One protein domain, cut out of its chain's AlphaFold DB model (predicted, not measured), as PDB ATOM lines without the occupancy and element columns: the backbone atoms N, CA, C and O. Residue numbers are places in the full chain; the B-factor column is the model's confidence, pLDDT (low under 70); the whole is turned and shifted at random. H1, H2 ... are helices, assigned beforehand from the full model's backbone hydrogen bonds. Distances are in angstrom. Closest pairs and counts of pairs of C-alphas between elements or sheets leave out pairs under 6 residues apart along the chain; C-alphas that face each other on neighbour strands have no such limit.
ATOM      1  N   ASP A   7     111.478 184.102  30.110       67.00
ATOM      2  CA  ASP A   7     112.875 183.730  30.369       67.00
ATOM      3  C   ASP A   7     113.543 184.551  31.475       67.00
ATOM      4  O   ASP A   7     114.414 184.050  32.195       67.00
ATOM      5  N   GLU A   8     113.206 185.835  31.559       75.50
ATOM      6  CA  GLU A   8     113.706 186.761  32.575       75.50
ATOM      7  C   GLU A   8     113.152 186.345  33.941       75.50
ATOM      8  O   GLU A   8     113.880 186.301  34.932       75.50
ATOM      9  N   LEU A   9     111.875 185.956  33.961       74.12
ATOM     10  CA  LEU A   9     111.160 185.477  35.138       74.12
ATOM     11  C   LEU A   9     111.763 184.159  35.648       74.12
ATOM     12  O   LEU A   9     112.127 184.062  36.820       74.12
ATOM     13  N   LEU A  10     112.002 183.202  34.748       74.44
ATOM     14  CA  LEU A  10     112.647 181.926  35.069       74.44
ATOM     15  C   LEU A  10     114.096 182.106  35.548       74.44
ATOM     16  O   LEU A  10     114.529 181.447  36.491       74.44
ATOM     17  N   SER A  11     114.845 183.034  34.948       79.50
ATOM     18  CA  SER A  11     116.213 183.341  35.385       79.50
ATOM     19  C   SER A  11     116.231 183.949  36.789       79.50
ATOM     20  O   SER A  11     117.038 183.542  37.621       79.50
ATOM     21  N   ARG A  12     115.321 184.889  37.080       80.88
ATOM     22  CA  ARG A  12     115.191 185.506  38.410       80.88
ATOM     23  C   ARG A  12     114.779 184.500  39.474       80.88
ATOM     24  O   ARG A  12     115.320 184.555  40.573       80.88
ATOM     25  N   MET A  13     113.885 183.574  39.138       77.38
ATOM     26  CA  MET A  13     113.520 182.469  40.021       77.38
ATOM     27  C   MET A  13     114.728 181.603  40.349       77.38
ATOM     28  O   MET A  13     115.072 181.456  41.508       77.38
ATOM     29  N   LEU A  14     115.449 181.094  39.352       81.94
ATOM     30  CA  LEU A  14     116.626 180.256  39.609       81.94
ATOM     31  C   LEU A  14     117.707 180.981  40.432       81.94
ATOM     32  O   LEU A  14     118.379 180.372  41.266       81.94
ATOM     33  N   ILE A  15     117.857 182.292  40.236       83.06
ATOM     34  CA  ILE A  15     118.757 183.123  41.042       83.06
ATOM     35  C   ILE A  15     118.241 183.262  42.486       83.06
ATOM     36  O   ILE A  15     119.032 183.167  43.423       83.06
ATOM     37  N   SER A  16     116.936 183.435  42.714       82.38
ATOM     38  CA  SER A  16     116.394 183.492  44.080       82.38
ATOM     39  C   SER A  16     116.525 182.146  44.800       82.38
ATOM     40  O   SER A  16     116.993 182.101  45.934       82.38
ATOM     41  N   MET A  17     116.228 181.043  44.109       81.81
ATOM     42  CA  MET A  17     116.338 179.676  44.629       81.81
ATOM     43  C   MET A  17     117.782 179.261  44.963       81.81
ATOM     44  O   MET A  17     117.986 178.347  45.761       81.81
ATOM     45  N   SER A  18     118.779 179.897  44.336       83.06
ATOM     46  CA  SER A  18     120.203 179.661  44.617       83.06
ATOM     47  C   SER A  18     120.771 180.584  45.699       83.06
ATOM     48  O   SER A  18     121.772 180.248  46.327       83.06
ATOM     49  N   THR A  19     120.144 181.731  45.962       81.88
ATOM     50  CA  THR A  19     120.638 182.715  46.943       81.88
ATOM     51  C   THR A  19     120.015 182.570  48.327       81.88
ATOM     52  O   THR A  19     120.640 182.975  49.306       81.88
ATOM     53  N   ARG A  20     118.820 181.977  48.449       80.88
ATOM     54  CA  ARG A  20     118.168 181.722  49.743       80.88
ATOM     55  C   ARG A  20     117.429 180.386  49.774       80.88
ATOM     56  O   ARG A  20     116.981 179.893  48.744       80.88
ATOM     57  N   SER A  21     117.255 179.849  50.981       73.12
ATOM     58  CA  SER A  21     116.297 178.772  51.250       73.12
ATOM     59  C   SER A  21     114.881 179.263  50.952       73.12
ATOM     60  O   SER A  21     114.499 180.338  51.409       73.12
ATOM     61  N   ILE A  22     114.121 178.472  50.204       77.94
ATOM     62  CA  ILE A  22     112.732 178.761  49.830       77.94
ATOM     63  C   ILE A  22     111.812 178.367  50.991       77.94
ATOM     64  O   ILE A  22     112.009 177.306  51.586       77.94
ATOM     65  N   ASP A  23     110.835 179.215  51.320       78.31
ATOM     66  CA  ASP A  23     109.771 178.908  52.283       78.31
ATOM     67  C   ASP A  23     108.519 178.315  51.599       78.31
ATOM     68  O   ASP A  23     108.395 178.323  50.374       78.31
ATOM     69  N   ASP A  24     107.569 177.790  52.377       75.38
ATOM     70  CA  ASP A  24     106.353 177.167  51.826       75.38
ATOM     71  C   ASP A  24     105.521 178.128  50.953       75.38
ATOM     72  O   ASP A  24     104.862 177.697  50.005       75.38
ATOM     73  N   ASN A  25     105.561 179.435  51.227       76.81
ATOM     74  CA  ASN A  25     104.817 180.439  50.467       76.81
ATOM     75  C   ASN A  25     105.485 180.725  49.112       76.81
ATOM     76  O   ASN A  25     104.810 180.857  48.088       76.81
ATOM     77  N   ASP A  26     106.814 180.759  49.077       76.31
ATOM     78  CA  ASP A  26     107.611 180.840  47.861       76.31
ATOM     79  C   ASP A  26     107.423 179.587  46.984       76.31
ATOM     80  O   ASP A  26     107.331 179.717  45.762       76.31
ATOM     81  N   VAL A  27     107.303 178.391  47.580       77.62
ATOM     82  CA  VAL A  27     106.996 177.143  46.851       77.62
ATOM     83  C   VAL A  27     105.621 177.222  46.184       77.62
ATOM     84  O   VAL A  27     105.492 176.906  45.001       77.62
ATOM     85  N   GLN A  28     104.597 177.687  46.903       77.56
ATOM     86  CA  GLN A  28     103.254 177.859  46.340       77.56
ATOM     87  C   GLN A  28     103.235 178.911  45.222       77.56
ATOM     88  O   GLN A  28     102.630 178.692  44.173       77.56
ATOM     89  N   ASN A  29     103.951 180.026  45.393       77.81
ATOM     90  CA  ASN A  29     104.102 181.039  44.346       77.81
ATOM     91  C   ASN A  29     104.825 180.485  43.112       77.81
ATOM     92  O   ASN A  29     104.407 180.751  41.987       77.81
ATOM     93  N   PHE A  30     105.875 179.688  43.307       76.75
ATOM     94  CA  PHE A  30     106.615 179.039  42.229       76.75
ATOM     95  C   PHE A  30     105.725 178.090  41.421       76.75
ATOM     96  O   PHE A  30     105.662 178.205  40.196       76.75
ATOM     97  N   ILE A  31     104.983 177.213  42.100       77.00
ATOM     98  CA  ILE A  31     104.064 176.266  41.456       77.00
ATOM     99  C   ILE A  31     102.955 177.017  40.713       77.00
ATOM    100  O   ILE A  31     102.708 176.728  39.546       77.00
ATOM    101  N   ASN A  32     102.352 178.042  41.323       76.75
ATOM    102  CA  ASN A  32     101.310 178.851  40.683       76.75
ATOM    103  C   ASN A  32     101.803 179.564  39.417       76.75
ATOM    104  O   ASN A  32     101.063 179.667  38.439       76.75
ATOM    105  N   ILE A  33     103.047 180.048  39.410       74.88
ATOM    106  CA  ILE A  33     103.635 180.696  38.234       74.88
ATOM    107  C   ILE A  33     103.890 179.670  37.127       74.88
ATOM    108  O   ILE A  33     103.586 179.951  35.971       74.88
ATOM    109  N   ILE A  34     104.361 178.466  37.460       75.44
ATOM    110  CA  ILE A  34     104.541 177.380  36.482       75.44
ATOM    111  C   ILE A  34     103.204 176.915  35.905       75.44
ATOM    112  O   ILE A  34     103.128 176.642  34.713       75.44
ATOM    113  N   HIS A  35     102.163 176.826  36.733       73.00
ATOM    114  CA  HIS A  35     100.852 176.326  36.323       73.00
ATOM    115  C   HIS A  35     100.084 177.333  35.455       73.00
ATOM    116  O   HIS A  35      99.420 176.945  34.497       73.00
ATOM    117  N   ASN A  36     100.194 178.628  35.768       68.81
ATOM    118  CA  ASN A  36      99.519 179.697  35.025       68.81
ATOM    119  C   ASN A  36     100.334 180.214  33.828       68.81
ATOM    120  O   ASN A  36      99.778 180.878  32.953       68.81
ATOM    121  N   GLY A  37     101.642 179.959  33.799       61.41
ATOM    122  CA  GLY A  37     102.532 180.372  32.720       61.41
ATOM    123  C   GLY A  37     102.671 179.299  31.644       61.41
ATOM    124  O   GLY A  37     102.845 178.118  31.935       61.41
ATOM    125  N   THR A  38     102.685 179.702  30.377       54.44
ATOM    126  CA  THR A  38     103.038 178.835  29.244       54.44
ATOM    127  C   THR A  38     104.549 178.615  29.164       54.44
ATOM    128  O   THR A  38     105.163 178.835  28.127       54.44
ATOM    129  N   PHE A  39     105.175 178.161  30.254       62.06
ATOM    130  CA  PHE A  39     106.628 178.027  30.326       62.06
ATOM    131  C   PHE A  39     107.151 177.001  29.320       62.06
ATOM    132  O   PHE A  39     107.133 175.785  29.539       62.06
ATOM    133  N   HIS A  40     107.705 177.497  28.217       64.38
ATOM    134  CA  HIS A  40     108.484 176.664  27.320       64.38
ATOM    135  C   HIS A  40     109.891 176.482  27.900       64.38
ATOM    136  O   HIS A  40     110.745 177.364  27.817       64.38
ATOM    137  N   VAL A  41     110.129 175.323  28.521       64.62
ATOM    138  CA  VAL A  41     111.401 174.972  29.173       64.62
ATOM    139  C   VAL A  41     112.545 174.966  28.152       64.62
ATOM    140  O   VAL A  41     112.809 173.972  27.477       64.62
ATOM    141  N   ARG A  42     113.262 176.087  28.037       72.38
ATOM    142  CA  ARG A  42     114.477 176.188  27.221       72.38
ATOM    143  C   ARG A  42     115.688 175.739  28.027       72.38
ATOM    144  O   ARG A  42     116.298 176.527  28.750       72.38
ATOM    145  N   HIS A  43     116.076 174.478  27.845       77.69
ATOM    146  CA  HIS A  43     117.214 173.851  28.533       77.69
ATOM    147  C   HIS A  43     118.509 174.683  28.476       77.69
ATOM    148  O   HIS A  43     119.209 174.804  29.477       77.69
ATOM    149  N   ALA A  44     118.792 175.338  27.345       77.69
ATOM    150  CA  ALA A  44     119.976 176.186  27.186       77.69
ATOM    151  C   ALA A  44     120.026 177.370  28.173       77.69
ATOM    152  O   ALA A  44     121.104 177.771  28.612       77.69
ATOM    153  N   LYS A  45     118.869 177.939  28.537       82.81
ATOM    154  CA  LYS A  45     118.797 179.091  29.446       82.81
ATOM    155  C   LYS A  45     118.967 178.663  30.902       82.81
ATOM    156  O   LYS A  45     119.724 179.306  31.623       82.81
ATOM    157  N   ILE A  46     118.337 177.550  31.287       84.56
ATOM    158  CA  ILE A  46     118.507 176.912  32.601       84.56
ATOM    159  C   ILE A  46     119.981 176.586  32.834       84.56
ATOM    160  O   ILE A  46     120.552 177.012  33.836       84.56
ATOM    161  N   ALA A  47     120.616 175.929  31.858       85.69
ATOM    162  CA  ALA A  47     122.042 175.650  31.902       85.69
ATOM    163  C   ALA A  47     122.846 176.944  32.096       85.69
ATOM    164  O   ALA A  47     123.610 177.040  33.049       85.69
ATOM    165  N   LYS A  48     122.628 177.979  31.270       87.56
ATOM    166  CA  LYS A  48     123.365 179.252  31.378       87.56
ATOM    167  C   LYS A  48     123.302 179.873  32.779       87.56
ATOM    168  O   LYS A  48     124.317 180.380  33.245       87.56
ATOM    169  N   VAL A  49     122.141 179.842  33.437       86.75
ATOM    170  CA  VAL A  49     122.000 180.354  34.810       86.75
ATOM    171  C   VAL A  49     122.763 179.466  35.794       86.75
ATOM    172  O   VAL A  49     123.551 179.978  36.576       86.75
ATOM    173  N   ILE A  50     122.623 178.145  35.695       89.44
ATOM    174  CA  ILE A  50     123.319 177.179  36.560       89.44
ATOM    175  C   ILE A  50     124.847 177.284  36.438       89.44
ATOM    176  O   ILE A  50     125.549 177.196  37.442       89.44
ATOM    177  N   TYR A  51     125.382 177.542  35.242       89.00
ATOM    178  CA  TYR A  51     126.818 177.782  35.046       89.00
ATOM    179  C   TYR A  51     127.307 179.113  35.635       89.00
ATOM    180  O   TYR A  51     128.490 179.230  35.938       89.00
ATOM    181  N   ALA A  52     126.428 180.107  35.795       87.38
ATOM    182  CA  ALA A  52     126.771 181.396  36.399       87.38
ATOM    183  C   ALA A  52     126.707 181.374  37.937       87.38
ATOM    184  O   ALA A  52     127.222 182.283  38.586       87.38
ATOM    185  N   VAL A  53     126.075 180.353  38.519       88.12
ATOM    186  CA  VAL A  53     125.906 180.195  39.966       88.12
ATOM    187  C   VAL A  53     127.127 179.477  40.568       88.12
ATOM    188  O   VAL A  53     127.639 178.493  40.019       88.12
ATOM    189  N   GLY A  54     127.617 179.991  41.701       86.94
ATOM    190  CA  GLY A  54     128.709 179.387  42.478       86.94
ATOM    191  C   GLY A  54     128.288 178.099  43.193       86.94
ATOM    192  O   GLY A  54     127.103 177.791  43.267       86.94
ATOM    193  N   ASP A  55     129.243 177.344  43.736       88.44
ATOM    194  CA  ASP A  55     128.973 176.013  44.312       88.44
ATOM    195  C   ASP A  55     127.967 176.048  45.475       88.44
ATOM    196  O   ASP A  55     127.019 175.267  45.485       88.44
ATOM    197  N   GLU A  56     128.077 177.031  46.373       87.31
ATOM    198  CA  GLU A  56     127.109 177.246  47.462       87.31
ATOM    199  C   GLU A  56     125.685 177.501  46.935       87.31
ATOM    200  O   GLU A  56     124.697 177.012  47.484       87.31
ATOM    201  N   GLY A  57     125.571 178.220  45.816       87.19
ATOM    202  CA  GLY A  57     124.281 178.484  45.191       87.19
ATOM    203  C   GLY A  57     123.678 177.254  44.511       87.19
ATOM    204  O   GLY A  57     122.458 177.127  44.462       87.19
ATOM    205  N   ILE A  58     124.509 176.323  44.031       90.12
ATOM    206  CA  ILE A  58     124.054 175.028  43.508       90.12
ATOM    207  C   ILE A  58     123.543 174.136  44.640       90.12
ATOM    208  O   ILE A  58     122.503 173.501  44.476       90.12
ATOM    209  N   ASP A  59     124.200 174.133  45.799       89.81
ATOM    210  CA  ASP A  59     123.723 173.394  46.972       89.81
ATOM    211  C   ASP A  59     122.376 173.927  47.470       89.81
ATOM    212  O   ASP A  59     121.462 173.150  47.763       89.81
ATOM    213  N   ASN A  60     122.223 175.252  47.516       88.88
ATOM    214  CA  ASN A  60     120.954 175.893  47.852       88.88
ATOM    215  C   ASN A  60     119.874 175.577  46.814       88.88
ATOM    216  O   ASN A  60     118.765 175.200  47.187       88.88
ATOM    217  N   LEU A  61     120.209 175.632  45.523       89.25
ATOM    218  CA  LEU A  61     119.294 175.270  44.443       89.25
ATOM    219  C   LEU A  61     118.861 173.798  44.532       89.25
ATOM    220  O   LEU A  61     117.695 173.489  44.305       89.25
ATOM    221  N   ASN A  62     119.763 172.892  44.919       90.69
ATOM    222  CA  ASN A  62     119.446 171.479  45.108       90.69
ATOM    223  C   ASN A  62     118.440 171.265  46.248       90.69
ATOM    224  O   ASN A  62     117.451 170.553  46.072       90.69
ATOM    225  N   LYS A  63     118.671 171.912  47.399       89.56
ATOM    226  CA  LYS A  63     117.759 171.878  48.557       89.56
ATOM    227  C   LYS A  63     116.391 172.448  48.190       89.56
ATOM    228  O   LYS A  63     115.371 171.825  48.445       89.56
ATOM    229  N   SER A  64     116.388 173.584  47.503       87.94
ATOM    230  CA  SER A  64     115.204 174.233  46.952       87.94
ATOM    231  C   SER A  64     114.393 173.312  46.032       87.94
ATOM    232  O   SER A  64     113.175 173.212  46.170       87.94
ATOM    233  N   CYS A  65     115.054 172.589  45.123       87.88
ATOM    234  CA  CYS A  65     114.396 171.591  44.282       87.88
ATOM    235  C   CYS A  65     113.803 170.436  45.101       87.88
ATOM    236  O   CYS A  65     112.697 170.005  44.795       87.88
ATOM    237  N   GLN A  66     114.491 169.960  46.146       88.38
ATOM    238  CA  GLN A  66     113.964 168.916  47.035       88.38
ATOM    239  C   GLN A  66     112.697 169.375  47.771       88.38
ATOM    240  O   GLN A  66     111.725 168.627  47.818       88.38
ATOM    241  N   THR A  67     112.667 170.608  48.285       86.06
ATOM    242  CA  THR A  67     111.478 171.166  48.953       86.06
ATOM    243  C   THR A  67     110.276 171.225  48.005       86.06
ATOM    244  O   THR A  67     109.166 170.849  48.381       86.06
ATOM    245  N   ILE A  68     110.497 171.624  46.748       85.69
ATOM    246  CA  ILE A  68     109.448 171.684  45.716       85.69
ATOM    247  C   ILE A  68     108.949 170.284  45.334       85.69
ATOM    248  O   ILE A  68     107.750 170.099  45.144       85.69
ATOM    249  N   GLU A  69     109.840 169.293  45.248       86.00
ATOM    250  CA  GLU A  69     109.479 167.893  44.969       86.00
ATOM    251  C   GLU A  69     108.571 167.290  46.053       86.00
ATOM    252  O   GLU A  69     107.756 166.421  45.756       86.00
ATOM    253  N   THR A  70     108.681 167.755  47.302       87.12
ATOM    254  CA  THR A  70     107.845 167.285  48.422       87.12
ATOM    255  C   THR A  70     106.523 168.044  48.588       87.12
ATOM    256  O   THR A  70     105.734 167.710  49.472       87.12
ATOM    257  N   ALA A  71     106.263 169.065  47.768       85.75
ATOM    258  CA  ALA A  71     105.104 169.935  47.920       85.75
ATOM    259  C   ALA A  71     103.793 169.270  47.441       85.75
ATOM    260  O   ALA A  71     103.778 168.590  46.414       85.75
ATOM    261  N   PRO A  72     102.648 169.522  48.105       77.19
ATOM    262  CA  PRO A  72     101.368 168.887  47.770       77.19
ATOM    263  C   PRO A  72     100.794 169.293  46.400       77.19
ATOM    264  O   PRO A  72      99.919 168.604  45.885       77.19
ATOM    265  N   ALA A  73     101.274 170.394  45.813       77.56
ATOM    266  CA  ALA A  73     100.860 170.891  44.498       77.56
ATOM    267  C   ALA A  73     101.853 170.525  43.371       77.56
ATOM    268  O   ALA A  73     101.798 171.099  42.285       77.56
ATOM    269  N   TYR A  74     102.775 169.591  43.626       82.38
ATOM    270  CA  TYR A  74     103.732 169.114  42.632       82.38
ATOM    271  C   TYR A  74     103.024 168.386  41.482       82.38
ATOM    272  O   TYR A  74     102.311 167.401  41.687       82.38
ATOM    273  N   ASP A  75     103.235 168.872  40.260       84.75
ATOM    274  CA  ASP A  75     102.609 168.361  39.045       84.75
ATOM    275  C   ASP A  75     103.647 167.987  37.971       84.75
ATOM    276  O   ASP A  75     104.848 168.237  38.090       84.75
ATOM    277  N   LYS A  76     103.163 167.422  36.860       84.62
ATOM    278  CA  LYS A  76     103.995 167.000  35.723       84.62
ATOM    279  C   LYS A  76     104.785 168.154  35.082       84.62
ATOM    280  O   LYS A  76     105.860 167.936  34.519       84.62
ATOM    281  N   SER A  77     104.263 169.380  35.137       80.50
ATOM    282  CA  SER A  77     104.930 170.574  34.597       80.50
ATOM    283  C   SER A  77     106.124 170.967  35.467       80.50
ATOM    284  O   SER A  77     107.224 171.195  34.956       80.50
ATOM    285  N   THR A  78     105.924 170.954  36.787       81.62
ATOM    286  CA  THR A  78     106.959 171.193  37.797       81.62
ATOM    287  C   THR A  78     108.038 170.111  37.739       81.62
ATOM    288  O   THR A  78     109.225 170.432  37.711       81.62
ATOM    289  N   GLU A  79     107.656 168.838  37.590       86.69
ATOM    290  CA  GLU A  79     108.588 167.718  37.397       86.69
ATOM    291  C   GLU A  79     109.513 167.929  36.192       86.69
ATOM    292  O   GLU A  79     110.736 167.767  36.285       86.69
ATOM    293  N   LYS A  80     108.958 168.344  35.050       85.62
ATOM    294  CA  LYS A  80     109.736 168.576  33.826       85.62
ATOM    295  C   LYS A  80     110.750 169.713  33.986       85.62
ATOM    296  O   LYS A  80     111.866 169.630  33.466       85.62
ATOM    297  N   LEU A  81     110.388 170.775  34.702       84.75
ATOM    298  CA  LEU A  81     111.302 171.883  34.970       84.75
ATOM    299  C   LEU A  81     112.392 171.481  35.974       84.75
ATOM    300  O   LEU A  81     113.574 171.689  35.701       84.75
ATOM    301  N   ILE A  82     112.023 170.851  37.092       87.75
ATOM    302  CA  ILE A  82     112.968 170.417  38.130       87.75
ATOM    303  C   ILE A  82     113.958 169.380  37.589       87.75
ATOM    304  O   ILE A  82     115.164 169.505  37.805       87.75
ATOM    305  N   SER A  83     113.492 168.409  36.801       89.12
ATOM    306  CA  SER A  83     114.374 167.440  36.133       89.12
ATOM    307  C   SER A  83     115.362 168.114  35.174       89.12
ATOM    308  O   SER A  83     116.533 167.738  35.131       89.12
ATOM    309  N   SER A  84     114.939 169.166  34.466       87.69
ATOM    310  CA  SER A  84     115.815 169.959  33.592       87.69
ATOM    311  C   SER A  84     116.879 170.741  34.369       87.69
ATOM    312  O   SER A  84     118.024 170.849  33.914       87.69
ATOM    313  N   ILE A  85     116.521 171.270  35.541       89.69
ATOM    314  CA  ILE A  85     117.441 171.955  36.460       89.69
ATOM    315  C   ILE A  85     118.468 170.955  36.999       89.69
ATOM    316  O   ILE A  85     119.669 171.179  36.851       89.69
ATOM    317  N   ARG A  86     118.017 169.805  37.518       90.88
ATOM    318  CA  ARG A  86     118.901 168.743  38.020       90.88
ATOM    319  C   ARG A  86     119.860 168.227  36.957       90.88
ATOM    320  O   ARG A  86     121.054 168.121  37.221       90.88
ATOM    321  N   LEU A  87     119.367 167.951  35.750       91.88
ATOM    322  CA  LEU A  87     120.217 167.502  34.649       91.88
ATOM    323  C   LEU A  87     121.326 168.521  34.356       91.88
ATOM    324  O   LEU A  87     122.486 168.148  34.199       91.88
ATOM    325  N   SER A  88     120.981 169.806  34.338       91.56
ATOM    326  CA  SER A  88     121.934 170.889  34.088       91.56
ATOM    327  C   SER A  88     122.966 171.036  35.219       91.56
ATOM    328  O   SER A  88     124.132 171.319  34.946       91.56
ATOM    329  N   MET A  89     122.579 170.796  36.478       91.25
ATOM    330  CA  MET A  89     123.508 170.762  37.618       91.25
ATOM    331  C   MET A  89     124.499 169.596  37.511       91.25
ATOM    332  O   MET A  89     125.699 169.799  37.673       91.25
ATOM    333  N   VAL A  90     124.015 168.395  37.177       92.12
ATOM    334  CA  VAL A  90     124.871 167.211  36.972       92.12
ATOM    335  C   VAL A  90     125.842 167.436  35.807       92.12
ATOM    336  O   VAL A  90     127.020 167.098  35.904       92.12
ATOM    337  N   GLN A  91     125.380 168.056  34.718       92.31
ATOM    338  CA  GLN A  91     126.235 168.420  33.586       92.31
ATOM    339  C   GLN A  91     127.321 169.428  33.977       92.31
ATOM    340  O   GLN A  91     128.475 169.244  33.587       92.31
ATOM    341  N   ARG A  92     126.975 170.462  34.759       92.44
ATOM    342  CA  ARG A  92     127.940 171.430  35.305       92.44
ATOM    343  C   ARG A  92     129.014 170.721  36.119       92.44
ATOM    344  O   ARG A  92     130.191 170.951  35.864       92.44
ATOM    345  N   ASP A  93     128.624 169.857  37.054       92.12
ATOM    346  CA  ASP A  93     129.573 169.137  37.913       92.12
ATOM    347  C   ASP A  93     130.527 168.253  37.094       92.12
ATOM    348  O   ASP A  93     131.749 168.338  37.234       92.12
ATOM    349  N   PHE A  94     129.986 167.488  36.140       92.75
ATOM    350  CA  PHE A  94     130.791 166.663  35.241       92.75
ATOM    351  C   PHE A  94     131.787 167.496  34.418       92.75
ATOM    352  O   PHE A  94     132.960 167.129  34.298       92.75
ATOM    353  N   ILE A  95     131.351 168.637  33.877       92.81
ATOM    354  CA  ILE A  95     132.204 169.532  33.087       92.81
ATOM    355  C   ILE A  95     133.280 170.188  33.958       92.81
ATOM    356  O   ILE A  95     134.448 170.166  33.574       92.81
ATOM    357  N   LEU A  96     132.936 170.707  35.139       91.69
ATOM    358  CA  LEU A  96     133.906 171.309  36.059       91.69
ATOM    359  C   LEU A  96     134.956 170.292  36.516       91.69
ATOM    360  O   LEU A  96     136.150 170.598  36.529       91.69
ATOM    361  N   LYS A  97     134.536 169.060  36.812       92.62
ATOM    362  CA  LYS A  97     135.442 167.964  37.163       92.62
ATOM    363  C   LYS A  97     136.391 167.619  36.016       92.62
ATOM    364  O   LYS A  97     137.588 167.465  36.248       92.62
ATOM    365  N   ASN A  98     135.891 167.553  34.783       93.88
ATOM    366  CA  ASN A  98     136.727 167.295  33.609       93.88
ATOM    367  C   ASN A  98     137.695 168.442  33.313       93.88
ATOM    368  O   ASN A  98     138.854 168.175  33.011       93.88
ATOM    369  N   ILE A  99     137.267 169.700  33.452       93.44
ATOM    370  CA  ILE A  99     138.144 170.871  33.297       93.44
ATOM    371  C   ILE A  99     139.254 170.846  34.349       93.44
ATOM    372  O   ILE A  99     140.419 171.054  34.016       93.44
ATOM    373  N   LYS A 100     138.922 170.540  35.609       93.19
ATOM    374  CA  LYS A 100     139.910 170.405  36.686       93.19
ATOM    375  C   LYS A 100     140.915 169.293  36.388       93.19
ATOM    376  O   LYS A 100     142.117 169.511  36.514       93.19
ATOM    377  N   ASN A 101     140.437 168.126  35.960       93.81
ATOM    378  CA  ASN A 101     141.300 167.004  35.593       93.81
ATOM    379  C   ASN A 101     142.207 167.347  34.403       93.81
ATOM    380  O   ASN A 101     143.405 167.086  34.469       93.81
ATOM    381  N   ALA A 102     141.664 167.993  33.367       93.38
ATOM    382  CA  ALA A 102     142.429 168.454  32.211       93.38
ATOM    383  C   ALA A 102     143.485 169.503  32.601       93.38
ATOM    384  O   ALA A 102     144.598 169.471  32.083       93.38
ATOM    385  N   GLY A 103     143.174 170.397  33.545       93.12
ATOM    386  CA  GLY A 103     144.131 171.355  34.101       93.12
ATOM    387  C   GLY A 103     145.287 170.672  34.836       93.12
ATOM    388  O   GLY A 103     146.445 170.981  34.569       93.12
ATOM    389  N   ILE A 104     144.982 169.690  35.692       93.94
ATOM    390  CA  ILE A 104     145.991 168.888  36.409       93.94
ATOM    391  C   ILE A 104     146.870 168.108  35.420       93.94
ATOM    392  O   ILE A 104     148.083 168.010  35.600       93.94
TER     393      ILE A 104
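What this domain is: This is residues 7 to 104 of the 264 residues of an uncharacterized protein of Lactiplantibacillus plantarum (UniProt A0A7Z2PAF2). One long helix, H5, runs along a body of four shorter helices, with its residues 97 to 104 sticking out. H4 makes a hairpin with H5, H3 crosses H5, H1 packs on H3 and H4, and H2 stands crosswise near H5's first residues. The printed part, 98 residues with five named helices, H1 to H5, is all helix and compact, with a radius of gyration of the C-alphas of 13.7 A and spans of 47 by 25 by 21 A.

How they stand to each other: H1, residues 7 to 19, touches H3, residues 43 to 52, at a steep tilt of 39 degrees; the closest C-alphas, of Ser 11 and Val 49, are 6.5 A apart. Residues 84 to 92 alone of H5, residues 76 to 104, touch H3, closest at the C-alphas of Ala 47 and Ser 88, 5.2 A. In both helices, every O i to N i+4 pair is within hydrogen-bond range.

Where its parts are: H1 begins at C-alpha 7 (112.875, 183.730, 30.369). H2 is residues 24 to 36 and H4 residues 55 to 69. H5 spans 42.0 A, ending at C-alpha 104 (145.991, 168.888, 36.409).

The domain as a whole: The printed part has no cut. Residues 7 and 36 to 41 have pLDDT under 70.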